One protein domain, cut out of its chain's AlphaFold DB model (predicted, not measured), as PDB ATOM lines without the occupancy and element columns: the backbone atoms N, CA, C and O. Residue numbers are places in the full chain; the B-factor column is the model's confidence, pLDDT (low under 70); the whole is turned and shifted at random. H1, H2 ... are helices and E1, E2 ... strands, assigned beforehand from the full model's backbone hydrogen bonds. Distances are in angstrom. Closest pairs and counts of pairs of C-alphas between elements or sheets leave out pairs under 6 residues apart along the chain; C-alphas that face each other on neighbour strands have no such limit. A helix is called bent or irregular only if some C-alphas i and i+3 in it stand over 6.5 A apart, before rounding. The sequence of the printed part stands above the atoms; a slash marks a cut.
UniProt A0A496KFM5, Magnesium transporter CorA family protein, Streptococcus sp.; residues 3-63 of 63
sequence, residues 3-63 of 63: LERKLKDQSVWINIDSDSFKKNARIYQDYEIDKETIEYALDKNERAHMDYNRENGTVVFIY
ATOM      1  N   LEU A   3       9.960 -52.716  29.983       78.69
ATOM      2  CA  LEU A   3       9.817 -52.018  31.258       78.69
ATOM      3  C   LEU A   3       9.579 -50.542  30.980       78.69
ATOM      4  O   LEU A   3      10.415 -49.891  30.361       78.69
ATOM      5  N   GLU A   4       8.456 -50.026  31.461       84.50
ATOM      6  CA  GLU A   4       8.131 -48.606  31.420       84.50
ATOM      7  C   GLU A   4       8.371 -47.995  32.802       84.50
ATOM      8  O   GLU A   4       7.932 -48.526  33.825       84.50
ATOM      9  N   ARG A   5       9.062 -46.857  32.840       87.75
ATOM     10  CA  ARG A   5       9.276 -46.072  34.050       87.75
ATOM     11  C   ARG A   5       8.924 -44.620  33.780       87.75
ATOM     12  O   ARG A   5       9.595 -43.943  33.007       87.75
ATOM     13  N   LYS A   6       7.923 -44.111  34.494       89.00
ATOM     14  CA  LYS A   6       7.625 -42.676  34.516       89.00
ATOM     15  C   LYS A   6       8.761 -41.921  35.208       89.00
ATOM     16  O   LYS A   6       9.224 -42.329  36.278       89.00
ATOM     17  N   LEU A   7       9.229 -40.857  34.571       87.88
ATOM     18  CA  LEU A   7      10.241 -39.942  35.092       87.88
ATOM     19  C   LEU A   7       9.554 -38.695  35.673       87.88
ATOM     20  O   LEU A   7       8.359 -38.714  35.962       87.88
ATOM     21  N   LYS A   8      10.320 -37.624  35.910       90.50
ATOM     22  CA  LYS A   8       9.747 -36.337  36.312       90.50
ATOM     23  C   LYS A   8       8.893 -35.781  35.164       90.50
ATOM     24  O   LYS A   8       9.241 -35.950  33.998       90.50
ATOM     25  N   ASP A   9       7.796 -35.118  35.514       86.12
ATOM     26  CA  ASP A   9       6.838 -34.515  34.581       86.12
ATOM     27  C   ASP A   9       6.144 -35.560  33.678       86.12
ATOM     28  O   ASP A   9       5.629 -36.557  34.183       86.12
ATOM     29  N   GLN A  10       6.067 -35.324  32.362       83.94
ATOM     30  CA  GLN A  10       5.420 -36.226  31.391       83.94
ATOM     31  C   GLN A  10       6.405 -37.187  30.704       83.94
ATOM     32  O   GLN A  10       6.025 -37.909  29.784       83.94
ATOM     33  N   SER A  11       7.670 -37.207  31.127       85.25
ATOM     34  CA  SER A  11       8.691 -38.047  30.503       85.25
ATOM     35  C   SER A  11       8.550 -39.512  30.918       85.25
ATOM     36  O   SER A  11       8.321 -39.837  32.086       85.25
ATOM     37  N   VAL A  12       8.745 -40.412  29.959       87.31
ATOM     38  CA  VAL A  12       8.674 -41.862  30.156       87.31
ATOM     39  C   VAL A  12       9.959 -42.493  29.632       87.31
ATOM     40  O   VAL A  12      10.419 -42.165  28.544       87.31
ATOM     41  N   TRP A  13      10.548 -43.385  30.423       89.00
ATOM     42  CA  TRP A  13      11.669 -44.224  30.016       89.00
ATOM     43  C   TRP A  13      11.167 -45.627  29.703       89.00
ATOM     44  O   TRP A  13      10.507 -46.243  30.541       89.00
ATOM     45  N   ILE A  14      11.525 -46.160  28.539       84.69
ATOM     46  CA  ILE A  14      11.131 -47.504  28.118       84.69
ATOM     47  C   ILE A  14      12.400 -48.298  27.850       84.69
ATOM     48  O   ILE A  14      13.282 -47.848  27.127       84.69
ATOM     49  N   ASN A  15      12.497 -49.483  28.446       86.88
ATOM     50  CA  ASN A  15      13.542 -50.444  28.128       86.88
ATOM     51  C   ASN A  15      12.945 -51.565  27.271       86.88
ATOM     52  O   ASN A  15      11.982 -52.218  27.690       86.88
ATOM     53  N   ILE A  16      13.516 -51.762  26.084       80.00
ATOM     54  CA  ILE A  16      13.082 -52.758  25.110       80.00
ATOM     55  C   ILE A  16      14.194 -53.785  24.936       80.00
ATOM     56  O   ILE A  16      15.303 -53.472  24.524       80.00
ATOM     57  N   ASP A  17      13.853 -55.038  25.205       82.81
ATOM     58  CA  ASP A  17      14.693 -56.181  24.875       82.81
ATOM     59  C   ASP A  17      14.651 -56.451  23.356       82.81
ATOM     60  O   ASP A  17      13.607 -56.842  22.811       82.81
ATOM     61  N   SER A  18      15.782 -56.228  22.681       73.88
ATOM     62  CA  SER A  18      15.959 -56.405  21.234       73.88
ATOM     63  C   SER A  18      15.830 -57.863  20.792       73.88
ATOM     64  O   SER A  18      15.296 -58.128  19.716       73.88
ATOM     65  N   ASP A  19      16.209 -58.834  21.627       77.81
ATOM     66  CA  ASP A  19      16.074 -60.262  21.301       77.81
ATOM     67  C   ASP A  19      14.597 -60.695  21.278       77.81
ATOM     68  O   ASP A  19      14.206 -61.670  20.627       77.81
ATOM     69  N   SER A  20      13.732 -59.907  21.923       74.00
ATOM     70  CA  SER A  20      12.278 -60.046  21.891       74.00
ATOM     71  C   SER A  20      11.609 -59.279  20.732       74.00
ATOM     72  O   SER A  20      10.383 -59.149  20.741       74.00
ATOM     73  N   PHE A  21      12.351 -58.805  19.717       68.06
ATOM     74  CA  PHE A  21      11.864 -57.933  18.626       68.06
ATOM     75  C   PHE A  21      10.505 -58.342  18.034       68.06
ATOM     76  O   PHE A  21       9.585 -57.529  17.967       68.06
ATOM     77  N   LYS A  22      10.320 -59.625  17.685       67.50
ATOM     78  CA  LYS A  22       9.053 -60.128  17.109       67.50
ATOM     79  C   LYS A  22       7.846 -59.980  18.043       67.50
ATOM     80  O   LYS A  22       6.723 -59.876  17.564       67.50
ATOM     81  N   LYS A  23       8.061 -59.981  19.361       65.38
ATOM     82  CA  LYS A  23       7.016 -59.748  20.372       65.38
ATOM     83  C   LYS A  23       6.793 -58.255  20.635       65.38
ATOM     84  O   LYS A  23       5.710 -57.879  21.066       65.38
ATOM     85  N   ASN A  24       7.797 -57.428  20.344       66.88
ATOM     86  CA  ASN A  24       7.825 -55.994  20.627       66.88
ATOM     87  C   ASN A  24       7.528 -55.117  19.394       66.88
ATOM     88  O   ASN A  24       7.488 -53.902  19.530       66.88
ATOM     89  N   ALA A  25       7.270 -55.696  18.213       69.12
ATOM     90  CA  ALA A  25       6.974 -54.948  16.982       69.12
ATOM     91  C   ALA A  25       5.842 -53.913  17.146       69.12
ATOM     92  O   ALA A  25       5.875 -52.852  16.533       69.12
ATOM     93  N   ARG A  26       4.868 -54.209  18.016       76.31
ATOM     94  CA  ARG A  26       3.764 -53.302  18.343       76.31
ATOM     95  C   ARG A  26       4.198 -52.105  19.196       76.31
ATOM     96  O   ARG A  26       3.680 -51.023  18.997       76.31
ATOM     97  N   ILE A  27       5.196 -52.272  20.067       77.88
ATOM     98  CA  ILE A  27       5.705 -51.206  20.948       77.88
ATOM     99  C   ILE A  27       6.298 -50.070  20.120       77.88
ATOM    100  O   ILE A  27       6.033 -48.909  20.394       77.88
ATOM    101  N   TYR A  28       7.058 -50.396  19.075       80.06
ATOM    102  CA  TYR A  28       7.609 -49.368  18.196       80.06
ATOM    103  C   TYR A  28       6.515 -48.561  17.485       80.06
ATOM    104  O   TYR A  28       6.681 -47.368  17.279       80.06
ATOM    105  N   GLN A  29       5.375 -49.186  17.173       82.50
ATOM    106  CA  GLN A  29       4.210 -48.493  16.615       82.50
ATOM    107  C   GLN A  29       3.502 -47.640  17.675       82.50
ATOM    108  O   GLN A  29       3.177 -46.492  17.400       82.50
ATOM    109  N   ASP A  30       3.300 -48.176  18.883       82.56
ATOM    110  CA  ASP A  30       2.615 -47.489  19.987       82.56
ATOM    111  C   ASP A  30       3.366 -46.225  20.450       82.56
ATOM    112  O   ASP A  30       2.742 -45.277  20.921       82.56
ATOM    113  N   TYR A  31       4.696 -46.210  20.306       81.00
ATOM    114  CA  TYR A  31       5.567 -45.079  20.647       81.00
ATOM    115  C   TYR A  31       6.055 -44.277  19.436       81.00
ATOM    116  O   TYR A  31       6.919 -43.419  19.598       81.00
ATOM    117  N   GLU A  32       5.525 -44.559  18.242       83.25
ATOM    118  CA  GLU A  32       5.873 -43.862  16.995       83.25
ATOM    119  C   GLU A  32       7.391 -43.830  16.711       83.25
ATOM    120  O   GLU A  32       7.920 -42.879  16.139       83.25
ATOM    121  N   ILE A  33       8.099 -44.892  17.108       83.75
ATOM    122  CA  ILE A  33       9.527 -45.060  16.837       83.75
ATOM    123  C   ILE A  33       9.677 -45.415  15.361       83.75
ATOM    124  O   ILE A  33       9.115 -46.403  14.877       83.75
ATOM    125  N   ASP A  34      10.440 -44.602  14.642       83.81
ATOM    126  CA  ASP A  34      10.668 -44.794  13.221       83.81
ATOM    127  C   ASP A  34      11.505 -46.057  12.938       83.81
ATOM    128  O   ASP A  34      12.226 -46.591  13.783       83.81
ATOM    129  N   LYS A  35      11.383 -46.560  11.708       84.25
ATOM    130  CA  LYS A  35      12.027 -47.808  11.283       84.25
ATOM    131  C   LYS A  35      13.553 -47.715  11.272       84.25
ATOM    132  O   LYS A  35      14.200 -48.725  11.525       84.25
ATOM    133  N   GLU A  36      14.103 -46.542  10.984       85.50
ATOM    134  CA  GLU A  36      15.547 -46.317  10.908       85.50
ATOM    135  C   GLU A  36      16.174 -46.443  12.306       85.50
ATOM    136  O   GLU A  36      17.099 -47.231  12.492       85.50
ATOM    137  N   THR A  37      15.565 -45.836  13.329       84.75
ATOM    138  CA  THR A  37      15.955 -45.999  14.741       84.75
ATOM    139  C   THR A  37      15.930 -47.467  15.193       84.75
ATOM    140  O   THR A  37      16.797 -47.910  15.949       84.75
ATOM    141  N   ILE A  38      14.957 -48.257  14.724       84.50
ATOM    142  CA  ILE A  38      14.892 -49.700  15.009       84.50
ATOM    143  C   ILE A  38      16.041 -50.450  14.333       84.50
ATOM    144  O   ILE A  38      16.642 -51.328  14.949       84.50
ATOM    145  N   GLU A  39      16.310 -50.156  13.060       86.81
ATOM    146  CA  GLU A  39      17.367 -50.811  12.286       86.81
ATOM    147  C   GLU A  39      18.736 -50.564  12.922       86.81
ATOM    148  O   GLU A  39      19.478 -51.523  13.136       86.81
ATOM    149  N   TYR A  40      18.996 -49.328  13.350       87.75
ATOM    150  CA  TYR A  40      20.172 -48.969  14.135       87.75
ATOM    151  C   TYR A  40      20.291 -49.773  15.432       87.75
ATOM    152  O   TYR A  40      21.335 -50.357  15.709       87.75
ATOM    153  N   ALA A  41      19.214 -49.862  16.218       84.31
ATOM    154  CA  ALA A  41      19.237 -50.587  17.490       84.31
ATOM    155  C   ALA A  41      19.460 -52.106  17.333       84.31
ATOM    156  O   ALA A  41      19.845 -52.777  18.293       84.31
ATOM    157  N   LEU A  42      19.183 -52.669  16.150       85.31
ATOM    158  CA  LEU A  42      19.349 -54.094  15.861       85.31
ATOM    159  C   LEU A  42      20.693 -54.433  15.200       85.31
ATOM    160  O   LEU A  42      21.090 -55.605  15.235       85.31
ATOM    161  N   ASP A  43      21.392 -53.463  14.605       89.12
ATOM    162  CA  ASP A  43      22.690 -53.703  13.977       89.12
ATOM    163  C   ASP A  43      23.823 -53.710  15.010       89.12
ATOM    164  O   ASP A  43      24.253 -52.693  15.544       89.12
ATOM    165  N   LYS A  44      24.378 -54.901  15.246       87.25
ATOM    166  CA  LYS A  44      25.512 -55.111  16.159       87.25
ATOM    167  C   LYS A  44      26.826 -54.502  15.663       87.25
ATOM    168  O   LYS A  44      27.801 -54.513  16.412       87.25
ATOM    169  N   ASN A  45      26.884 -54.060  14.408       91.38
ATOM    170  CA  ASN A  45      28.057 -53.430  13.809       91.38
ATOM    171  C   ASN A  45      27.891 -51.916  13.640       91.38
ATOM    172  O   ASN A  45      28.806 -51.286  13.097       91.38
ATOM    173  N   GLU A  46      26.763 -51.344  14.081       90.50
ATOM    174  CA  GLU A  46      26.572 -49.899  14.049       90.50
ATOM    175  C   GLU A  46      27.655 -49.222  14.890       90.50
ATOM    176  O   GLU A  46      28.065 -49.700  15.954       90.50
ATOM    177  N   ARG A  47      28.194 -48.126  14.364       92.00
ATOM    178  CA  ARG A  47      29.266 -47.396  15.029       92.00
ATOM    179  C   ARG A  47      28.660 -46.496  16.090       92.00
ATOM    180  O   ARG A  47      27.568 -45.976  15.937       92.00
ATOM    181  N   ALA A  48      29.409 -46.245  17.156       92.38
ATOM    182  CA  ALA A  48      28.976 -45.266  18.137       92.38
ATOM    183  C   ALA A  48      28.858 -43.874  17.483       92.38
ATOM    184  O   ALA A  48      29.840 -43.348  16.946       92.38
ATOM    185  N   HIS A  49      27.665 -43.286  17.535       92.81
ATOM    186  CA  HIS A  49      27.381 -41.940  17.046       92.81
ATOM    187  C   HIS A  49      26.178 -41.325  17.774       92.81
ATOM    188  O   HIS A  49      25.496 -41.965  18.578       92.81
ATOM    189  N   MET A  50      25.957 -40.037  17.514       93.38
ATOM    190  CA  MET A  50      24.816 -39.282  18.011       93.38
ATOM    191  C   MET A  50      24.201 -38.525  16.845       93.38
ATOM    192  O   MET A  50      24.906 -37.760  16.186       93.38
ATOM    193  N   ASP A  51      22.895 -38.682  16.657       90.50
ATOM    194  CA  ASP A  51      22.137 -37.967  15.636       90.50
ATOM    195  C   ASP A  51      21.016 -37.140  16.243       90.50
ATOM    196  O   ASP A  51      20.429 -37.484  17.271       90.50
ATOM    197  N   TYR A  52      20.725 -36.022  15.583       91.69
ATOM    198  CA  TYR A  52      19.624 -35.143  15.940       91.69
ATOM    199  C   TYR A  52      18.738 -34.887  14.727       91.69
ATOM    200  O   TYR A  52      19.140 -34.204  13.778       91.69
ATOM    201  N   ASN A  53      17.511 -35.394  14.786       87.50
ATOM    202  CA  ASN A  53      16.494 -35.114  13.791       87.50
ATOM    203  C   ASN A  53      15.793 -33.794  14.146       87.50
ATOM    204  O   ASN A  53      15.067 -33.680  15.132       87.50
ATOM    205  N   ARG A  54      16.025 -32.767  13.321       91.75
ATOM    206  CA  ARG A  54      15.467 -31.422  13.533       91.75
ATOM    207  C   ARG A  54      13.964 -31.335  13.284       91.75
ATOM    208  O   ARG A  54      13.349 -30.398  13.782       91.75
ATOM    209  N   GLU A  55      13.398 -32.239  12.488       89.62
ATOM    210  CA  GLU A  55      11.986 -32.192  12.100       89.62
ATOM    211  C   GLU A  55      11.078 -32.607  13.257       89.62
ATOM    212  O   GLU A  55      10.069 -31.954  13.509       89.62
ATOM    213  N   ASN A  56      11.463 -33.655  13.990       86.19
ATOM    214  CA  ASN A  56      10.700 -34.176  15.126       86.19
ATOM    215  C   ASN A  56      11.351 -33.896  16.495       86.19
ATOM    216  O   ASN A  56      10.736 -34.153  17.525       86.19
ATOM    217  N   GLY A  57      12.565 -33.338  16.526       89.38
ATOM    218  CA  GLY A  57      13.288 -33.039  17.763       89.38
ATOM    219  C   GLY A  57      13.879 -34.271  18.456       89.38
ATOM    220  O   GLY A  57      14.255 -34.182  19.626       89.38
ATOM    221  N   THR A  58      13.970 -35.410  17.766       87.69
ATOM    222  CA  THR A  58      14.494 -36.664  18.320       87.69
ATOM    223  C   THR A  58      16.018 -36.652  18.370       87.69
ATOM    224  O   THR A  58      16.684 -36.299  17.395       87.69
ATOM    225  N   VAL A  59      16.576 -37.085  19.504       90.75
ATOM    226  CA  VAL A  59      18.013 -37.342  19.667       90.75
ATOM    227  C   VAL A  59      18.231 -38.846  19.794       90.75
ATOM    228  O   VAL A  59      17.623 -39.483  20.654       90.75
ATOM    229  N   VAL A  60      19.119 -39.396  18.967       89.31
ATOM    230  CA  VAL A  60      19.515 -40.809  18.983       89.31
ATOM    231  C   VAL A  60      20.954 -40.915  19.472       89.31
ATOM    232  O   VAL A  60      21.818 -40.149  19.048       89.31
ATOM    233  N   PHE A  61      21.206 -41.868  20.368       91.31
ATOM    234  CA  PHE A  61      22.536 -42.198  20.875       91.31
ATOM    235  C   PHE A  61      22.803 -43.686  20.674       91.31
ATOM    236  O   PHE A  61      22.037 -44.513  21.172       91.31
ATOM    237  N   ILE A  62      23.909 -44.009  20.008       88.75
ATOM    238  CA  ILE A  62      24.380 -45.382  19.794       88.75
ATOM    239  C   ILE A  62      25.768 -45.522  20.415       88.75
ATOM    240  O   ILE A  62      26.610 -44.631  20.264       88.75
ATOM    241  N   TYR A  63      25.985 -46.614  21.150       85.62
ATOM    242  CA  TYR A  63      27.193 -46.865  21.938       85.62
ATOM    243  C   TYR A  63      27.552 -48.349  22.004       85.62
ATOM    244  O   TYR A  63      26.635 -49.190  21.880       85.62
TER     245      TYR A  63
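This is residues 3 to 63 of the 63 residues of the protein "Magnesium transporter CorA family protein" of Streptococcus sp. (UniProt A0A496KFM5). Two separate strand hairpins, E1 with E2 and E3 with E4, are joined through a loose pair of helices; H2 is near E4, while the E1 and E2 hairpin has little contact with the rest. The 61 printed residues run E1, E2, H1, H2, E3, E4, class mixed, both sheets antiparallel. The whole is only just compact, close to loose, radius of gyration of the C-alphas 12.5 A, spanning 34 by 30 by 19 A.

E1 is residues 3 to 6, from C-alpha 3 at (9.817, -52.018, 31.258); E2 is 12 to 16. H1, 18 to 30, 16.1 A, is irregular: C-alphas 19 and 22 are 8.2 A apart. H2 is 35 to 42. E3, 49 to 53, and E4, 58 to 62, each measure 13.3 A; C-alpha 62 is at (24.380, -45.382, 19.794).

In hairpin E1 and E2, N 5 and O 13 are 2.8 A apart, within hydrogen-bond range. The closest C-alphas of E2 and H1, Ile 16 and Asn 24, are 7.6 A apart. H1 and H2, a helical hairpin, only just touch, with 3 pairs of C-alphas within 8 A, closest Ser 18 and Leu 42, 6.8 A, at a shallow tilt of 22 degrees, opposite ways. H1 has 3 of 9 O i to N i+4 pairs within range and 6 of 10 O i to N i+3; H2 has every O i to N i+4 pair. The closest C-alphas of H2 and E4, Thr 37 and Val 60, are 7.6 A apart. In hairpin E3 and E4, N 60 and O 51 are 2.9 A apart, within range. E2 and E4 are apart.

The farthest C-alphas, Asp 9 and Asn 45, are 35.2 A apart. The printed part has no cut and no long link. Residues 21 to 25 are under pLDDT 70.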